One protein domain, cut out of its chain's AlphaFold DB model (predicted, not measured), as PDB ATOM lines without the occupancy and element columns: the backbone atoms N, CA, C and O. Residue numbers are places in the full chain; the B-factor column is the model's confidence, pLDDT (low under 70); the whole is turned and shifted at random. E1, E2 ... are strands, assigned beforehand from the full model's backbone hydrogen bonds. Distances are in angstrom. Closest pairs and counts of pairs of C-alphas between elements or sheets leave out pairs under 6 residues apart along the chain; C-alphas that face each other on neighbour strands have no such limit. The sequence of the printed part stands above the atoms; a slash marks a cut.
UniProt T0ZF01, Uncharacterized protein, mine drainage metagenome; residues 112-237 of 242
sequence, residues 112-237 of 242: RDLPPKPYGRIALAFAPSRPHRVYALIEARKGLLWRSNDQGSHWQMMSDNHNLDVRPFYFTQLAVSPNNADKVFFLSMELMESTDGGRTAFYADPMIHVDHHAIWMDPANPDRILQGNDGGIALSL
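Overview. This is residues 112 to 237 of the 242 residues of an uncharacterized protein of mine drainage metagenome (UniProt T0ZF01). Three small twisted sheets stand one after another like three blades of an open, partial propeller, partly face to face. Their first strands E1, E5 and E8 lie side by side along the inner edge, and their last strands E4, E7 and E10 spread apart like the outside of a fan; long links lead from E4 to E5 and from E7 to E8. The 126 printed residues hold ten named strands, E1 to E10 in chain order, and no named helix; the sheets run E1 E2 E3 E4, E5 E6 E7 and E8 E9 E10, each antiparallel throughout. The class is all strand, though 56 of the 126 residues, under half, are in named elements. The whole is compact, with a radius of gyration of the C-alphas of 13.7 A, and spans 38 by 29 by 20 A.

Along the chain. E1, residues 122 to 127, begins at C-alpha 122 (-20.225, 15.987, 98.544) and is 16.5 A long. E2, residues 130 to 138, is the longest strand by residues, 21.0 A long, and bends by 51 degrees at residue 133. E3, residues 145 to 148, and E4, residues 156 to 159, follow. E5 is residues 173 to 177; E6, residues 180 to 187, is 17.8 A long and bends by 53 degrees at residue 183; E7 is residues 191 to 194. E8, residues 212 to 217, is 14.4 A long, and E9 is residues 225 to 229. E10, residues 232 to 236, ends at C-alpha 236 (-38.411, 8.657, 81.070).

Arrangement. Each sheet is a meander, every strand the antiparallel neighbour of the one before, and the three make a stack of sheets, face to face in turn. In the first, which is only just strongly twisted, with C-alphas up to 4.3 A off its best plane, N 125 and O 135 of the hairpin E1 and E2 are 3.0 A apart, within hydrogen-bond range. So are N 136 and O 146 of E2 and E3, at 2.8 A, and N 147 and O 156 of E3 and E4, at 2.9 A. The best planes of the facing parts of the first and second sheets are 24 degrees apart; the closest C-alphas of E1 and E5 are those of Ala 123 and Gln 173, 5.3 A. In the second sheet N 175 and O 185 of E5 and E6, at 2.9 A, and N 186 and O 192 of E6 and E7, at 2.8 A, are within range. Residues 192 to 193 of E7 also pair, antiparallel, with residues 202 to 203. The second and third sheets' planes are 45 degrees apart; the closest C-alphas of E5 and E8 are those of Ser 177 and Met 217, 6.9 A. In the third sheet N 216 and O 226 of E8 and E9, and N 234 and O 227 of E9 and E10, are each 2.8 A apart. E1, E2, E3 and E4 are apart from E8, E9 and E10.

Size, cuts and confidence. The two C-alphas farthest apart, those of Pro 116 and Leu 237, are 40.3 A apart. The printed part has no cut. The long links are residues 160 to 172 and 195 to 211. The mean pLDDT of the printed part is 96.3, and no printed residue is under 70.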
ATOM      1  N   ARG A 112     -22.103  16.793 113.277       97.19
ATOM      2  CA  ARG A 112     -22.675  15.834 114.227       97.19
ATOM      3  C   ARG A 112     -23.163  14.591 113.481       97.19
ATOM      4  O   ARG A 112     -23.780  14.720 112.431       97.19
ATOM      5  N   ASP A 113     -22.867  13.415 114.029       97.69
ATOM      6  CA  ASP A 113     -23.229  12.082 113.512       97.69
ATOM      7  C   ASP A 113     -22.649  11.708 112.136       97.69
ATOM      8  O   ASP A 113     -22.764  10.560 111.721       97.69
ATOM      9  N   LEU A 114     -21.989  12.637 111.447       97.56
ATOM     10  CA  LEU A 114     -21.317  12.425 110.167       97.56
ATOM     11  C   LEU A 114     -19.999  11.643 110.334       97.56
ATOM     12  O   LEU A 114     -19.448  11.570 111.438       97.56
ATOM     13  N   PRO A 115     -19.451  11.052 109.253       96.38
ATOM     14  CA  PRO A 115     -18.214  10.290 109.353       96.38
ATOM     15  C   PRO A 115     -17.042  11.218 109.705       96.38
ATOM     16  O   PRO A 115     -17.124  12.430 109.500       96.38
ATOM     17  N   PRO A 116     -15.918  10.702 110.221       95.25
ATOM     18  CA  PRO A 116     -14.750  11.538 110.466       95.25
ATOM     19  C   PRO A 116     -14.162  12.066 109.147       95.25
ATOM     20  O   PRO A 116     -14.073  11.341 108.155       95.25
ATOM     21  N   LYS A 117     -13.710  13.325 109.164       94.81
ATOM     22  CA  LYS A 117     -12.939  13.954 108.080       94.81
ATOM     23  C   LYS A 117     -11.618  13.200 107.797       94.81
ATOM     24  O   LYS A 117     -11.114  12.497 108.678       94.81
ATOM     25  N   PRO A 118     -10.988  13.399 106.621       95.19
ATOM     26  CA  PRO A 118     -11.375  14.310 105.536       95.19
ATOM     27  C   PRO A 118     -12.555  13.799 104.706       95.19
ATOM     28  O   PRO A 118     -12.729  12.593 104.549       95.19
ATOM     29  N   TYR A 119     -13.320  14.746 104.160       96.88
ATOM     30  CA  TYR A 119     -14.304  14.483 103.110       96.88
ATOM     31  C   TYR A 119     -13.731  14.891 101.759       96.88
ATOM     32  O   TYR A 119     -13.057  15.924 101.676       96.88
ATOM     33  N   GLY A 120     -14.022  14.113 100.724       96.94
ATOM     34  CA  GLY A 120     -13.823  14.514  99.334       96.94
ATOM     35  C   GLY A 120     -15.034  15.282  98.806       96.94
ATOM     36  O   GLY A 120     -15.505  16.220  99.464       96.94
ATOM     37  N   ARG A 121     -15.532  14.913  97.623       97.31
ATOM     38  CA  ARG A 121     -16.718  15.552  97.031       97.31
ATOM     39  C   ARG A 121     -17.996  15.199  97.806       97.31
ATOM     40  O   ARG A 121     -18.121  14.124  98.389       97.31
ATOM     41  N   ILE A 122     -18.947  16.136  97.838       98.44
ATOM     42  CA  ILE A 122     -20.225  15.987  98.544       98.44
ATOM     43  C   ILE A 122     -21.361  16.511  97.665       98.44
ATOM     44  O   ILE A 122     -21.266  17.622  97.135       98.44
ATOM     45  N   ALA A 123     -22.451  15.749  97.566       98.38
ATOM     46  CA  ALA A 123     -23.715  16.190  96.984       98.38
ATOM     47  C   ALA A 123     -24.805  16.265  98.052       98.38
ATOM     48  O   ALA A 123     -24.923  15.381  98.898       98.38
ATOM     49  N   LEU A 124     -25.607  17.328  97.992       98.50
ATOM     50  CA  LEU A 124     -26.716  17.595  98.899       98.50
ATOM     51  C   LEU A 124     -28.013  17.699  98.099       98.50
ATOM     52  O   LEU A 124     -28.055  18.415  97.099       98.50
ATOM     53  N   ALA A 125     -29.074  17.040  98.560       98.25
ATOM     54  CA  ALA A 125     -30.408  17.233  98.001       98.25
ATOM     55  C   ALA A 125     -31.481  17.158  99.089       98.25
ATOM     56  O   ALA A 125     -31.558  16.186  99.847       98.25
ATOM     57  N   PHE A 126     -32.326  18.183  99.146       98.44
ATOM     58  CA  PHE A 126     -33.557  18.148  99.922       98.44
ATOM     59  C   PHE A 126     -34.625  17.316  99.208       98.44
ATOM     60  O   PHE A 126     -34.655  17.252  97.980       98.44
ATOM     61  N   ALA A 127     -35.520  16.701  99.978       98.19
ATOM     62  CA  ALA A 127     -36.687  16.010  99.449       98.19
ATOM     63  C   ALA A 127     -37.831  17.010  99.181       98.19
ATOM     64  O   ALA A 127     -38.361  17.565 100.146       98.19
ATOM     65  N   PRO A 128     -38.282  17.212  97.925       96.94
ATOM     66  CA  PRO A 128     -39.329  18.198  97.620       96.94
ATOM     67  C   PRO A 128     -40.652  17.947  98.356       96.94
ATOM     68  O   PRO A 128     -41.269  18.878  98.861       96.94
ATOM     69  N   SER A 129     -41.049  16.680  98.494       97.25
ATOM     70  CA  SER A 129     -42.268  16.265  99.208       97.25
ATOM     71  C   SER A 129     -42.150  16.283 100.737       97.25
ATOM     72  O   SER A 129     -43.152  16.100 101.431       97.25
ATOM     73  N   ARG A 130     -40.946  16.474 101.294       97.88
ATOM     74  CA  ARG A 130     -40.712  16.536 102.746       97.88
ATOM     75  C   ARG A 130     -39.532  17.471 103.048       97.88
ATOM     76  O   ARG A 130     -38.439  16.970 103.308       97.88
ATOM     77  N   PRO A 131     -39.746  18.800 103.066       94.94
ATOM     78  CA  PRO A 131     -38.672  19.798 103.024       94.94
ATOM     79  C   PRO A 131     -37.594  19.670 104.109       94.94
ATOM     80  O   PRO A 131     -36.429  19.905 103.834       94.94
ATOM     81  N   HIS A 132     -37.927  19.192 105.311       96.19
ATOM     82  CA  HIS A 132     -36.929  18.994 106.374       96.19
ATOM     83  C   HIS A 132     -36.008  17.782 106.168       96.19
ATOM     84  O   HIS A 132     -35.026  17.617 106.901       96.19
ATOM     85  N   ARG A 133     -36.323  16.905 105.205       98.56
ATOM     86  CA  ARG A 133     -35.482  15.766 104.854       98.56
ATOM     87  C   ARG A 133     -34.434  16.178 103.834       98.56
ATOM     88  O   ARG A 133     -34.761  16.644 102.746       98.56
ATOM     89  N   VAL A 134     -33.181  15.889 104.159       98.62
ATOM     90  CA  VAL A 134     -32.035  16.078 103.274       98.62
ATOM     91  C   VAL A 134     -31.196  14.812 103.214       98.62
ATOM     92  O   VAL A 134     -31.038  14.101 104.210       98.62
ATOM     93  N   TYR A 135     -30.641  14.560 102.039       98.88
ATOM     94  CA  TYR A 135     -29.635  13.545 101.789       98.88
ATOM     95  C   TYR A 135     -28.281  14.197 101.519       98.88
ATOM     96  O   TYR A 135     -28.202  15.217 100.832       98.88
ATOM     97  N   ALA A 136     -27.225  13.583 102.046       98.69
ATOM     98  CA  ALA A 136     -25.841  13.911 101.748       98.69
ATOM     99  C   ALA A 136     -25.127  12.652 101.247       98.69
ATOM    100  O   ALA A 136     -25.014  11.671 101.982       98.69
ATOM    101  N   LEU A 137     -24.657  12.686 100.001       98.69
ATOM    102  CA  LEU A 137     -23.739  11.691  99.448       98.69
ATOM    103  C   LEU A 137     -22.324  12.229  99.640       98.69
ATOM    104  O   LEU A 137     -22.000  13.291  99.109       98.69
ATOM    105  N   ILE A 138     -21.532  11.552 100.465       98.31
ATOM    106  CA  ILE A 138     -20.257  12.046 100.984       98.31
ATOM    107  C   ILE A 138     -19.154  11.071 100.590       98.31
ATOM    108  O   ILE A 138     -19.178   9.908 100.988       98.31
ATOM    109  N   GLU A 139     -18.128  11.566  99.899       97.50
ATOM    110  CA  GLU A 139     -16.861  10.853  99.796       97.50
ATOM    111  C   GLU A 139     -16.173  10.836 101.165       97.50
ATOM    112  O   GLU A 139     -15.588  11.828 101.610       97.50
ATOM    113  N   ALA A 140     -16.250   9.699 101.848       95.25
ATOM    114  CA  ALA A 140     -15.621   9.464 103.137       95.25
ATOM    115  C   ALA A 140     -15.000   8.064 103.183       95.25
ATOM    116  O   ALA A 140     -15.257   7.212 102.337       95.25
ATOM    117  N   ARG A 141     -14.189   7.794 104.213       92.06
ATOM    118  CA  ARG A 141     -13.585   6.462 104.410       92.06
ATOM    119  C   ARG A 141     -14.610   5.353 104.670       92.06
ATOM    120  O   ARG A 141     -14.298   4.193 104.428       92.06
ATOM    121  N   LYS A 142     -15.759   5.698 105.256       92.69
ATOM    122  CA  LYS A 142     -16.844   4.776 105.596       92.69
ATOM    123  C   LYS A 142     -18.170   5.526 105.593       92.69
ATOM    124  O   LYS A 142     -18.259   6.588 106.213       92.69
ATOM    125  N   GLY A 143     -19.189   4.920 104.998       94.50
ATOM    126  CA  GLY A 143     -20.520   5.484 104.828       94.50
ATOM    127  C   GLY A 143     -20.545   6.467 103.665       94.50
ATOM    128  O   GLY A 143     -19.851   7.481 103.705       94.50
ATOM    129  N   LEU A 144     -21.390   6.195 102.671       96.94
ATOM    130  CA  LEU A 144     -21.549   7.045 101.490       96.94
ATOM    131  C   LEU A 144     -22.786   7.924 101.601       96.94
ATOM    132  O   LEU A 144     -22.706   9.134 101.408       96.94
ATOM    133  N   LEU A 145     -23.929   7.333 101.947       98.62
ATOM    134  CA  LEU A 145     -25.194   8.051 102.000       98.62
ATOM    135  C   LEU A 145     -25.628   8.316 103.434       98.62
ATOM    136  O   LEU A 145     -25.783   7.396 104.239       98.62
ATOM    137  N   TRP A 146     -25.935   9.577 103.699       98.81
ATOM    138  CA  TRP A 146     -26.450  10.064 104.966       98.81
ATOM    139  C   TRP A 146     -27.780  10.767 104.749       98.81
ATOM    140  O   TRP A 146     -27.992  11.429 103.734       98.81
ATOM    141  N   ARG A 147     -28.685  10.640 105.716       98.75
ATOM    142  CA  ARG A 147     -29.983  11.314 105.708       98.75
ATOM    143  C   ARG A 147     -30.214  12.026 107.028       98.75
ATOM    144  O   ARG A 147     -29.991  11.451 108.089       98.75
ATOM    145  N   SER A 148     -30.750  13.231 106.950       98.69
ATOM    146  CA  SER A 148     -31.313  13.963 108.081       98.69
ATOM    147  C   SER A 148     -32.805  14.204 107.836       98.69
ATOM    148  O   SER A 148     -33.236  14.302 106.688       98.69
ATOM    149  N   ASN A 149     -33.600  14.274 108.907       98.25
ATOM    150  CA  ASN A 149     -35.008  14.702 108.866       98.25
ATOM    151  C   ASN A 149     -35.231  16.041 109.600       98.25
ATOM    152  O   ASN A 149     -36.373  16.390 109.887       98.25
ATOM    153  N   ASP A 150     -34.151  16.749 109.935       97.44
ATOM    154  CA  ASP A 150     -34.131  17.993 110.709       97.44
ATOM    155  C   ASP A 150     -33.109  18.994 110.138       97.44
ATOM    156  O   ASP A 150     -32.337  19.633 110.867       97.44
ATOM    157  N   GLN A 151     -33.098  19.098 108.800       96.19
ATOM    158  CA  GLN A 151     -32.280  20.049 108.033       96.19
ATOM    159  C   GLN A 151     -30.776  19.949 108.360       96.19
ATOM    160  O   GLN A 151     -30.061  20.950 108.429       96.19
ATOM    161  N   GLY A 152     -30.290  18.733 108.607       97.25
ATOM    162  CA  GLY A 152     -28.886  18.430 108.869       97.25
ATOM    163  C   GLY A 152     -28.430  18.597 110.322       97.25
ATOM    164  O   GLY A 152     -27.224  18.586 110.568       97.25
ATOM    165  N   SER A 153     -29.347  18.752 111.284       97.19
ATOM    166  CA  SER A 153     -28.976  18.831 112.708       97.19
ATOM    167  C   SER A 153     -28.512  17.479 113.263       97.19
ATOM    168  O   SER A 153     -27.558  17.444 114.042       97.19
ATOM    169  N   HIS A 154     -29.151  16.387 112.835       98.25
ATOM    170  CA  HIS A 154     -28.764  15.005 113.121       98.25
ATOM    171  C   HIS A 154     -28.760  14.182 111.837       98.25
ATOM    172  O   HIS A 154     -29.674  14.281 111.011       98.25
ATOM    173  N   TRP A 155     -27.742  13.342 111.688       98.62
ATOM    174  CA  TRP A 155     -27.554  12.517 110.501       98.62
ATOM    175  C   TRP A 155     -27.617  11.035 110.847       98.62
ATOM    176  O   TRP A 155     -27.150  10.586 111.887       98.62
ATOM    177  N   GLN A 156     -28.185  10.258 109.936       98.50
ATOM    178  CA  GLN A 156     -28.197   8.806 109.993       98.50
ATOM    179  C   GLN A 156     -27.525   8.260 108.738       98.50
ATOM    180  O   GLN A 156     -27.888   8.654 107.628       98.50
ATOM    181  N   MET A 157     -26.576   7.337 108.906       98.44
ATOM    182  CA  MET A 157     -26.018   6.601 107.774       98.44
ATOM    183  C   MET A 157     -27.092   5.675 107.207       98.44
ATOM    184  O   MET A 157     -27.682   4.877 107.938       98.44
ATOM    185  N   MET A 158     -27.361   5.815 105.915       98.56
ATOM    186  CA  MET A 158     -28.358   5.028 105.198       98.56
ATOM    187  C   MET A 158     -27.712   3.874 104.446       98.56
ATOM    188  O   MET A 158     -28.279   2.785 104.420       98.56
ATOM    189  N   SER A 159     -26.536   4.103 103.853       98.31
ATOM    190  CA  SER A 159     -25.840   3.087 103.069       98.31
ATOM    191  C   SER A 159     -24.348   3.366 102.910       98.31
ATOM    192  O   SER A 159     -23.892   4.512 102.901       98.31
ATOM    193  N   ASP A 160     -23.605   2.276 102.750       97.00
ATOM    194  CA  ASP A 160     -22.188   2.230 102.380       97.00
ATOM    195  C   ASP A 160     -21.996   1.465 101.053       97.00
ATOM    196  O   ASP A 160     -20.933   0.921 100.768       97.00
ATOM    197  N   ASN A 161     -23.064   1.350 100.252       96.88
ATOM    198  CA  ASN A 161     -23.036   0.661  98.967       96.88
ATOM    199  C   ASN A 161     -22.186   1.446  97.959       96.88
ATOM    200  O   ASN A 161     -22.592   2.513  97.500       96.88
ATOM    201  N   HIS A 162     -21.044   0.874  97.574       96.44
ATOM    202  CA  HIS A 162     -20.093   1.479  96.642       96.44
ATOM    203  C   HIS A 162     -20.716   1.918  95.308       96.44
ATOM    204  O   HIS A 162     -20.303   2.934  94.755       96.44
ATOM    205  N   ASN A 163     -21.749   1.222  94.818       96.25
ATOM    206  CA  ASN A 163     -22.381   1.554  93.538       96.25
ATOM    207  C   ASN A 163     -23.066   2.929  93.542       96.25
ATOM    208  O   ASN A 163     -23.213   3.532  92.481       96.25
ATOM    209  N   LEU A 164     -23.436   3.455  94.718       97.75
ATOM    210  CA  LEU A 164     -24.026   4.791  94.840       97.75
ATOM    211  C   LEU A 164     -23.057   5.902  94.415       97.75
ATOM    212  O   LEU A 164     -23.518   6.962  94.004       97.75
ATOM    213  N   ASP A 165     -21.744   5.670  94.532       97.19
ATOM    214  CA  ASP A 165     -20.715   6.631  94.134       97.19
ATOM    215  C   ASP A 165     -19.347   5.948  93.945       97.19
ATOM    216  O   ASP A 165     -18.476   5.969  94.820       97.19
ATOM    217  N   VAL A 166     -19.149   5.295  92.797       96.88
ATOM    218  CA  VAL A 166     -17.961   4.444  92.581       96.88
ATOM    219  C   VAL A 166     -16.668   5.248  92.417       96.88
ATOM    220  O   VAL A 166     -15.567   4.741  92.634       96.88
ATOM    221  N   ARG A 167     -16.786   6.517  92.010       95.56
ATOM    222  CA  ARG A 167     -15.660   7.429  91.768       95.56
ATOM    223  C   ARG A 167     -16.067   8.860  92.138       95.56
ATOM    224  O   ARG A 167     -16.349   9.659  91.236       95.56
ATOM    225  N   PRO A 168     -16.067   9.201  93.436       94.88
ATOM    226  CA  PRO A 168     -16.718  10.416  93.926       94.88
ATOM    227  C   PRO A 168     -16.213  11.730  93.321       94.88
ATOM    228  O   PRO A 168     -16.993  12.568  92.870       94.88
ATOM    229  N   PHE A 169     -14.903  11.884  93.119       93.06
ATOM    230  CA  PHE A 169     -14.366  13.068  92.435       93.06
ATOM    231  C   PHE A 169     -14.994  13.347  91.055       93.06
ATOM    232  O   PHE A 169     -14.939  14.480  90.563       93.06
ATOM    233  N   TYR A 170     -15.558  12.320  90.412       93.25
ATOM    234  CA  TYR A 170     -16.117  12.362  89.068       93.25
ATOM    235  C   TYR A 170     -17.651  12.454  89.063       93.25
ATOM    236  O   TYR A 170     -18.177  13.351  88.402       93.25
ATOM    237  N   PHE A 171     -18.357  11.604  89.820       94.25
ATOM    238  CA  PHE A 171     -19.818  11.476  89.714       94.25
ATOM    239  C   PHE A 171     -20.601  12.248  90.783       94.25
ATOM    240  O   PHE A 171     -21.387  13.111  90.397       94.25
ATOM    241  N   THR A 172     -20.353  11.986  92.078       96.62
ATOM    242  CA  THR A 172     -21.094  12.473  93.267       96.62
ATOM    243  C   THR A 172     -22.242  13.439  92.961       96.62
ATOM    244  O   THR A 172     -22.091  14.667  93.019       96.62
ATOM    245  N   GLN A 173     -23.404  12.870  92.649       96.56
ATOM    246  CA  GLN A 173     -24.674  13.570  92.493       96.56
ATOM    247  C   GLN A 173     -25.825  12.652  92.912       96.56
ATOM    248  O   GLN A 173     -25.771  11.433  92.753       96.56
ATOM    249  N   LEU A 174     -26.892  13.247  93.438       97.94
ATOM    250  CA  LEU A 174     -28.130  12.546  93.750       97.94
ATOM    251  C   LEU A 174     -29.323  13.476  93.532       97.94
ATOM    252  O   LEU A 174     -29.179  14.699  93.587       97.94
ATOM    253  N   ALA A 175     -30.500  12.899  93.335       97.50
ATOM    254  CA  ALA A 175     -31.738  13.658  93.276       97.50
ATOM    255  C   ALA A 175     -32.886  12.880  93.920       97.50
ATOM    256  O   ALA A 175     -32.982  11.661  93.791       97.50
ATOM    257  N   VAL A 176     -33.764  13.599  94.615       98.19
ATOM    258  CA  VAL A 176     -34.917  13.022  95.313       98.19
ATOM    259  C   VAL A 176     -36.174  13.267  94.494       98.19
ATOM    260  O   VAL A 176     -36.384  14.371  93.992       98.19
ATOM    261  N   SER A 177     -37.011  12.242  94.361       97.06
ATOM    262  CA  SER A 177     -38.248  12.332  93.595       97.06
ATOM    263  C   SER A 177     -39.189  13.406  94.166       97.06
ATOM    264  O   SER A 177     -39.378  13.467  95.389       97.06
ATOM    265  N   PRO A 178     -39.829  14.238  93.318       96.38
ATOM    266  CA  PRO A 178     -40.676  15.332  93.786       96.38
ATOM    267  C   PRO A 178     -41.847  14.898  94.672       96.38
ATOM    268  O   PRO A 178     -42.187  15.595  95.624       96.38
ATOM    269  N   ASN A 179     -42.437  13.730  94.407       95.75
ATOM    270  CA  ASN A 179     -43.618  13.222  95.111       95.75
ATOM    271  C   ASN A 179     -43.306  12.158  96.179       95.75
ATOM    272  O   ASN A 179     -44.214  11.745  96.899       95.75
ATOM    273  N   ASN A 180     -42.056  11.701  96.289       97.25
ATOM    274  CA  ASN A 180     -41.681  10.647  97.227       97.25
ATOM    275  C   ASN A 180     -40.297  10.903  97.832       97.25
ATOM    276  O   ASN A 180     -39.265  10.686  97.201       97.25
ATOM    277  N   ALA A 181     -40.293  11.294  99.105       98.25
ATOM    278  CA  ALA A 181     -39.094  11.623  99.862       98.25
ATOM    279  C   ALA A 181     -38.169  10.429 100.159       98.25
ATOM    280  O   ALA A 181     -37.093  10.643 100.713       98.25
ATOM    281  N   ASP A 182     -38.589   9.191  99.876       98.50
ATOM    282  CA  ASP A 182     -37.777   7.973  99.991       98.50
ATOM    283  C   ASP A 182     -37.318   7.440  98.622       98.50
ATOM    284  O   ASP A 182     -36.480   6.537  98.585       98.50
ATOM    285  N   LYS A 183     -37.809   8.006  97.507       97.75
ATOM    286  CA  LYS A 183     -37.329   7.670  96.166       97.75
ATOM    287  C   LYS A 183     -36.158   8.569  95.778       97.75
ATOM    288  O   LYS A 183     -36.329   9.778  95.624       97.75
ATOM    289  N   VAL A 184     -34.974   7.984  95.626       98.38
ATOM    290  CA  VAL A 184     -33.716   8.703  95.379       98.38
ATOM    291  C   VAL A 184     -32.980   8.057  94.215       98.38
ATOM    292  O   VAL A 184     -32.807   6.841  94.194       98.38
ATOM    293  N   PHE A 185     -32.521   8.880  93.277       97.94
ATOM    294  CA  PHE A 185     -31.599   8.475  92.224       97.94
ATOM    295  C   PHE A 185     -30.178   8.902  92.584       97.94
ATOM    296  O   PHE A 185     -29.974  10.018  93.068       97.94
ATOM    297  N   PHE A 186     -29.206   8.035  92.317       98.12
ATOM    298  CA  PHE A 186     -27.782   8.310  92.488       98.12
ATOM    299  C   PHE A 186     -27.098   8.222  91.137       98.12
ATOM    300  O   PHE A 186     -27.279   7.261  90.389       98.12
ATOM    301  N   LEU A 187     -26.341   9.264  90.831       97.19
ATOM    302  CA  LEU A 187     -25.648   9.414  89.570       97.19
ATOM    303  C   LEU A 187     -24.200   9.023  89.821       97.19
ATOM    304  O   LEU A 187     -23.461   9.742  90.492       97.19
ATOM    305  N   SER A 188     -23.862   7.838  89.332       95.81
ATOM    306  CA  SER A 188     -22.577   7.162  89.471       95.81
ATOM    307  C   SER A 188     -22.176   6.628  88.088       95.81
ATOM    308  O   SER A 188     -22.695   7.090  87.068       95.81
ATOM    309  N   MET A 189     -21.272   5.649  88.030       95.75
ATOM    310  CA  MET A 189     -21.031   4.904  86.788       95.75
ATOM    311  C   MET A 189     -22.333   4.279  86.280       95.75
ATOM    312  O   MET A 189     -22.670   4.454  85.121       95.75
ATOM    313  N   GLU A 190     -23.097   3.644  87.165       95.50
ATOM    314  CA  GLU A 190     -24.447   3.158  86.874       95.50
ATOM    315  C   GLU A 190     -25.488   4.105  87.480       95.50
ATOM    316  O   GLU A 190     -25.254   4.709  88.535       95.50
ATOM    317  N   LEU A 191     -26.656   4.228  86.844       96.44
ATOM    318  CA  LEU A 191     -27.784   4.950  87.424       96.44
ATOM    319  C   LEU A 191     -28.432   4.065  88.481       96.44
ATOM    320  O   LEU A 191     -29.046   3.045  88.162       96.44
ATOM    321  N   MET A 192     -28.326   4.468  89.742       96.88
ATOM    322  CA  MET A 192     -28.914   3.722  90.851       96.88
ATOM    323  C   MET A 192     -30.233   4.362  91.285       96.88
ATOM    324  O   MET A 192     -30.314   5.580  91.420       96.88
ATOM    325  N   GLU A 193     -31.238   3.551  91.596       97.06
ATOM    326  CA  GLU A 193     -32.492   3.966  92.226       97.06
ATOM    327  C   GLU A 193     -32.654   3.287  93.587       97.06
ATOM    328  O   GLU A 193     -32.377   2.100  93.758       97.06
ATOM    329  N   SER A 194     -33.167   4.041  94.552       98.12
ATOM    330  CA  SER A 194     -33.708   3.532  95.806       98.12
ATOM    331  C   SER A 194     -35.140   4.012  95.989       98.12
ATOM    332  O   SER A 194     -35.451   5.142  95.622       98.12
ATOM    333  N   THR A 195     -35.982   3.195  96.622       97.31
ATOM    334  CA  THR A 195     -37.351   3.557  97.034       97.31
ATOM    335  C   THR A 195     -37.566   3.470  98.550       97.31
ATOM    336  O   THR A 195     -38.700   3.562  99.014       97.31
ATOM    337  N   ASP A 196     -36.503   3.261  99.333       98.31
ATOM    338  CA  ASP A 196     -36.548   3.077 100.794       98.31
ATOM    339  C   ASP A 196     -35.680   4.094 101.561       98.31
ATOM    340  O   ASP A 196     -35.263   3.872 102.710       98.31
ATOM    341  N   GLY A 197     -35.423   5.231 100.912       97.94
ATOM    342  CA  GLY A 197     -34.598   6.310 101.429       97.94
ATOM    343  C   GLY A 197     -33.109   5.990 101.374       97.94
ATOM    344  O   GLY A 197     -32.361   6.477 102.222       97.94
ATOM    345  N   GLY A 198     -32.691   5.174 100.409       97.94
ATOM    346  CA  GLY A 198     -31.298   4.854 100.134       97.94
ATOM    347  C   GLY A 198     -30.702   3.757 101.008       97.94
ATOM    348  O   GLY A 198     -29.482   3.670 101.068       97.94
ATOM    349  N   ARG A 199     -31.515   2.939 101.695       98.06
ATOM    350  CA  ARG A 199     -31.012   1.768 102.442       98.06
ATOM    351  C   ARG A 199     -30.624   0.649 101.488       98.06
ATOM    352  O   ARG A 199     -29.565   0.045 101.642       98.06
ATOM    353  N   THR A 200     -31.464   0.407 100.487       98.25
ATOM    354  CA  THR A 200     -31.180  -0.478  99.356       98.25
ATOM    355  C   THR A 200     -31.266   0.304  98.054       98.25
ATOM    356  O   THR A 200     -31.981   1.303  97.969       98.25
ATOM    357  N   ALA A 201     -30.491  -0.108  97.051       96.94
ATOM    358  CA  ALA A 201     -30.499   0.516  95.736       96.94
ATOM    359  C   ALA A 201     -30.217  -0.513  94.639       96.94
ATOM    360  O   ALA A 201     -29.469  -1.468  94.858       96.94
ATOM    361  N   PHE A 202     -30.792  -0.279  93.465       95.38
ATOM    362  CA  PHE A 202     -30.746  -1.156  92.297       95.38
ATOM    363  C   PHE A 202     -30.421  -0.336  91.049       95.38
ATOM    364  O   PHE A 202     -30.568   0.883  91.072       95.38
ATOM    365  N   TYR A 203     -29.989  -0.984  89.967       94.38
ATOM    366  CA  TYR A 203     -29.870  -0.307  88.676       94.38
ATOM    367  C   TYR A 203     -31.254   0.157  88.224       94.38
ATOM    368  O   TYR A 203     -32.181  -0.651  88.180       94.38
ATOM    369  N   ALA A 204     -31.390   1.451  87.943       92.44
ATOM    370  CA  ALA A 204     -32.647   2.039  87.495       92.44
ATOM    371  C   ALA A 204     -32.974   1.587  86.066       92.44
ATOM    372  O   ALA A 204     -34.080   1.133  85.797       92.44
ATOM    373  N   ASP A 205     -31.983   1.651  85.174       84.12
ATOM    374  CA  ASP A 205     -32.102   1.173  83.801       84.12
ATOM    375  C   ASP A 205     -30.723   0.728  83.274       84.12
ATOM    376  O   ASP A 205     -29.825   1.563  83.166       84.12
ATOM    377  N   PRO A 206     -30.524  -0.566  82.957       79.81
ATOM    378  CA  PRO A 206     -29.262  -1.078  82.421       79.81
ATOM    379  C   PRO A 206     -29.098  -0.870  80.902       79.81
ATOM    380  O   PRO A 206     -28.086  -1.287  80.339       79.81
ATOM    381  N   MET A 207     -30.098  -0.319  80.208       86.81
ATOM    382  CA  MET A 207     -30.108  -0.177  78.746       86.81
ATOM    383  C   MET A 207     -29.602   1.184  78.268       86.81
ATOM    384  O   MET A 207     -29.221   1.320  77.101       86.81
ATOM    385  N   ILE A 208     -29.610   2.192  79.139       90.19
ATOM    386  CA  ILE A 208     -29.045   3.507  78.842       90.19
ATOM    387  C   ILE A 208     -27.533   3.507  79.082       90.19
ATOM    388  O   ILE A 208     -27.008   2.717  79.860       90.19
ATOM    389  N   HIS A 209     -26.816   4.389  78.386       95.25
ATOM    390  CA  HIS A 209     -25.367   4.498  78.544       95.25
ATOM    391  C   HIS A 209     -24.999   4.884  79.989       95.25
ATOM    392  O   HIS A 209     -25.656   5.736  80.588       95.25
ATOM    393  N   VAL A 210     -23.925   4.274  80.495       95.56
ATOM    394  CA  VAL A 210     -23.303   4.525  81.806       95.56
ATOM    395  C   VAL A 210     -22.713   5.944  81.919       95.56
ATOM    396  O   VAL A 210     -22.785   6.733  80.976       95.56
ATOM    397  N   ASP A 211     -22.092   6.259  83.056       96.25
ATOM    398  CA  ASP A 211     -21.472   7.549  83.388       96.25
ATOM    399  C   ASP A 211     -22.505   8.690  83.479       96.25
ATOM    400  O   ASP A 211     -22.659   9.532  82.592       96.25
ATOM    401  N   HIS A 212     -23.257   8.712  84.583       96.62
ATOM    402  CA  HIS A 212     -24.388   9.620  84.777       96.62
ATOM    403  C   HIS A 212     -23.964  10.922  85.477       96.62
ATOM    404  O   HIS A 212     -23.333  10.903  86.534       96.62
ATOM    405  N   HIS A 213     -24.345  12.075  84.910       95.19
ATOM    406  CA  HIS A 213     -23.792  13.387  85.292       95.19
ATOM    407  C   HIS A 213     -24.812  14.503  85.522       95.19
ATOM    408  O   HIS A 213     -24.454  15.559  86.055       95.19
ATOM    409  N   ALA A 214     -26.054  14.304  85.088       95.06
ATOM    410  CA  ALA A 214     -27.152  15.211  85.369       95.06
ATOM    411  C   ALA A 214     -28.474  14.449  85.418       95.06
ATOM    412  O   ALA A 214     -28.683  13.475  84.691       95.06
ATOM    413  N   ILE A 215     -29.383  14.912  86.267       95.88
ATOM    414  CA  ILE A 215     -30.766  14.454  86.286       95.88
ATOM    415  C   ILE A 215     -31.666  15.640  86.593       95.88
ATOM    416  O   ILE A 215     -31.358  16.480  87.441       95.88
ATOM    417  N   TRP A 216     -32.784  15.708  85.892       95.88
ATOM    418  CA  TRP A 216     -33.854  16.642  86.170       95.88
ATOM    419  C   TRP A 216     -35.155  15.860  86.250       95.88
ATOM    420  O   TRP A 216     -35.470  15.069  85.363       95.88
ATOM    421  N   MET A 217     -35.899  16.078  87.326       96.06
ATOM    422  CA  MET A 217     -37.229  15.516  87.518       96.06
ATOM    423  C   MET A 217     -38.214  16.666  87.544       96.06
ATOM    424  O   MET A 217     -37.997  17.651  88.254       96.06
ATOM    425  N   ASP A 218     -39.282  16.542  86.773       95.69
ATOM    426  CA  ASP A 218     -40.301  17.572  86.710       95.69
ATOM    427  C   ASP A 218     -41.057  17.683  88.049       95.69
ATOM    428  O   ASP A 218     -41.703  16.717  88.468       95.69
ATOM    429  N   PRO A 219     -41.037  18.859  88.711       92.62
ATOM    430  CA  PRO A 219     -41.749  19.067  89.970       92.62
ATOM    431  C   PRO A 219     -43.266  18.848  89.877       92.62
ATOM    432  O   PRO A 219     -43.887  18.513  90.884       92.62
ATOM    433  N   ALA A 220     -43.865  19.043  88.696       94.00
ATOM    434  CA  ALA A 220     -45.303  18.904  88.468       94.00
ATOM    435  C   ALA A 220     -45.707  17.523  87.928       94.00
ATOM    436  O   ALA A 220     -46.870  17.137  88.044       94.00
ATOM    437  N   ASN A 221     -44.768  16.776  87.342       95.69
ATOM    438  CA  ASN A 221     -44.999  15.435  86.815       95.69
ATOM    439  C   ASN A 221     -43.802  14.517  87.127       95.69
ATOM    440  O   ASN A 221     -42.891  14.407  86.309       95.69
ATOM    441  N   PRO A 222     -43.803  13.810  88.268       91.88
ATOM    442  CA  PRO A 222     -42.666  12.999  88.707       91.88
ATOM    443  C   PRO A 222     -42.344  11.823  87.772       91.88
ATOM    444  O   PRO A 222     -41.274  11.230  87.898       91.88
ATOM    445  N   ASP A 223     -43.232  11.498  86.826       94.44
ATOM    446  CA  ASP A 223     -42.963  10.488  85.808       94.44
ATOM    447  C   ASP A 223     -42.023  10.994  84.705       94.44
ATOM    448  O   ASP A 223     -41.384  10.185  84.031       94.44
ATOM    449  N   ARG A 224     -41.917  12.318  84.528       96.94
ATOM    450  CA  ARG A 224     -41.062  12.962  83.531       96.94
ATOM    451  C   ARG A 224     -39.672  13.228  84.104       96.94
ATOM    452  O   ARG A 224     -39.480  14.145  84.907       96.94
ATOM    453  N   ILE A 225     -38.698  12.452  83.637       96.31
ATOM    454  CA  ILE A 225     -37.298  12.515  84.070       96.31
ATOM    455  C   ILE A 225     -36.399  12.684  82.848       96.31
ATOM    456  O   ILE A 225     -36.504  11.921  81.894       96.31
ATOM    457  N   LEU A 226     -35.495  13.662  82.888       96.88
ATOM    458  CA  LEU A 226     -34.392  13.796  81.939       96.88
ATOM    459  C   LEU A 226     -33.096  13.394  82.632       96.88
ATOM    460  O   LEU A 226     -32.784  13.915  83.702       96.88
ATOM    461  N   GLN A 227     -32.332  12.504  82.016       96.38
ATOM    462  CA  GLN A 227     -31.082  11.993  82.563       96.38
ATOM    463  C   GLN A 227     -29.965  12.211  81.539       96.38
ATOM    464  O   GLN A 227     -30.075  11.769  80.403       96.38
ATOM    465  N   GLY A 228     -28.916  12.937  81.927       96.56
ATOM    466  CA  GLY A 228     -27.744  13.210  81.094       96.56
ATOM    467  C   GLY A 228     -26.561  12.325  81.480       96.56
ATOM    468  O   GLY A 228     -26.147  12.309  82.644       96.56
ATOM    469  N   ASN A 229     -26.016  11.607  80.507       95.69
ATOM    470  CA  ASN A 229     -24.862  10.718  80.633       95.69
ATOM    471  C   ASN A 229     -23.883  10.935  79.464       95.69
ATOM    472  O   ASN A 229     -24.160  11.730  78.561       95.69
ATOM    473  N   ASP A 230     -22.744  10.243  79.463       95.94
ATOM    474  CA  ASP A 230     -21.724  10.392  78.411       95.94
ATOM    475  C   ASP A 230     -22.205   9.952  77.011       95.94
ATOM    476  O   ASP A 230     -21.658  10.391  75.997       95.94
ATOM    477  N   GLY A 231     -23.265   9.141  76.936       95.12
ATOM    478  CA  GLY A 231     -23.923   8.737  75.691       95.12
ATOM    479  C   GLY A 231     -25.008   9.702  75.191       95.12
ATOM    480  O   GLY A 231     -25.484   9.543  74.066       95.12
ATOM    481  N   GLY A 232     -25.408  10.702  75.985       95.19
ATOM    482  CA  GLY A 232     -26.416  11.695  75.612       95.19
ATOM    483  C   GLY A 232     -27.482  11.921  76.684       95.19
ATOM    484  O   GLY A 232     -27.187  12.016  77.874       95.19
ATOM    485  N   ILE A 233     -28.735  12.084  76.250       95.44
ATOM    486  CA  ILE A 233     -29.875  12.363  77.132       95.44
ATOM    487  C   ILE A 233     -30.906  11.245  76.989       95.44
ATOM    488  O   ILE A 233     -31.399  10.998  75.889       95.44
ATOM    489  N   ALA A 234     -31.268  10.623  78.108       94.50
ATOM    490  CA  ALA A 234     -32.414   9.732  78.224       94.50
ATOM    491  C   ALA A 234     -33.633  10.494  78.773       94.50
ATOM    492  O   ALA A 234     -33.501  11.400  79.602       94.50
ATOM    493  N   LEU A 235     -34.825  10.121  78.306       95.00
ATOM    494  CA  LEU A 235     -36.110  10.631  78.780       95.00
ATOM    495  C   LEU A 235     -36.939   9.455  79.287       95.00
ATOM    496  O   LEU A 235     -37.262   8.566  78.507       95.00
ATOM    497  N   SER A 236     -37.361   9.523  80.544       94.44
ATOM    498  CA  SER A 236     -38.411   8.657  81.070       94.44
ATOM    499  C   SER A 236     -39.716   9.438  81.203       94.44
ATOM    500  O   SER A 236     -39.710  10.623  81.548       94.44
ATOM    501  N   LEU A 237     -40.833   8.768  80.916       95.31
ATOM    502  CA  LEU A 237     -42.203   9.276  81.077       95.31
ATOM    503  C   LEU A 237     -43.037   8.395  82.023       95.31
ATOM    504  O   LEU A 237     -44.263   8.469  82.016       95.31
TER     505      LEU A 237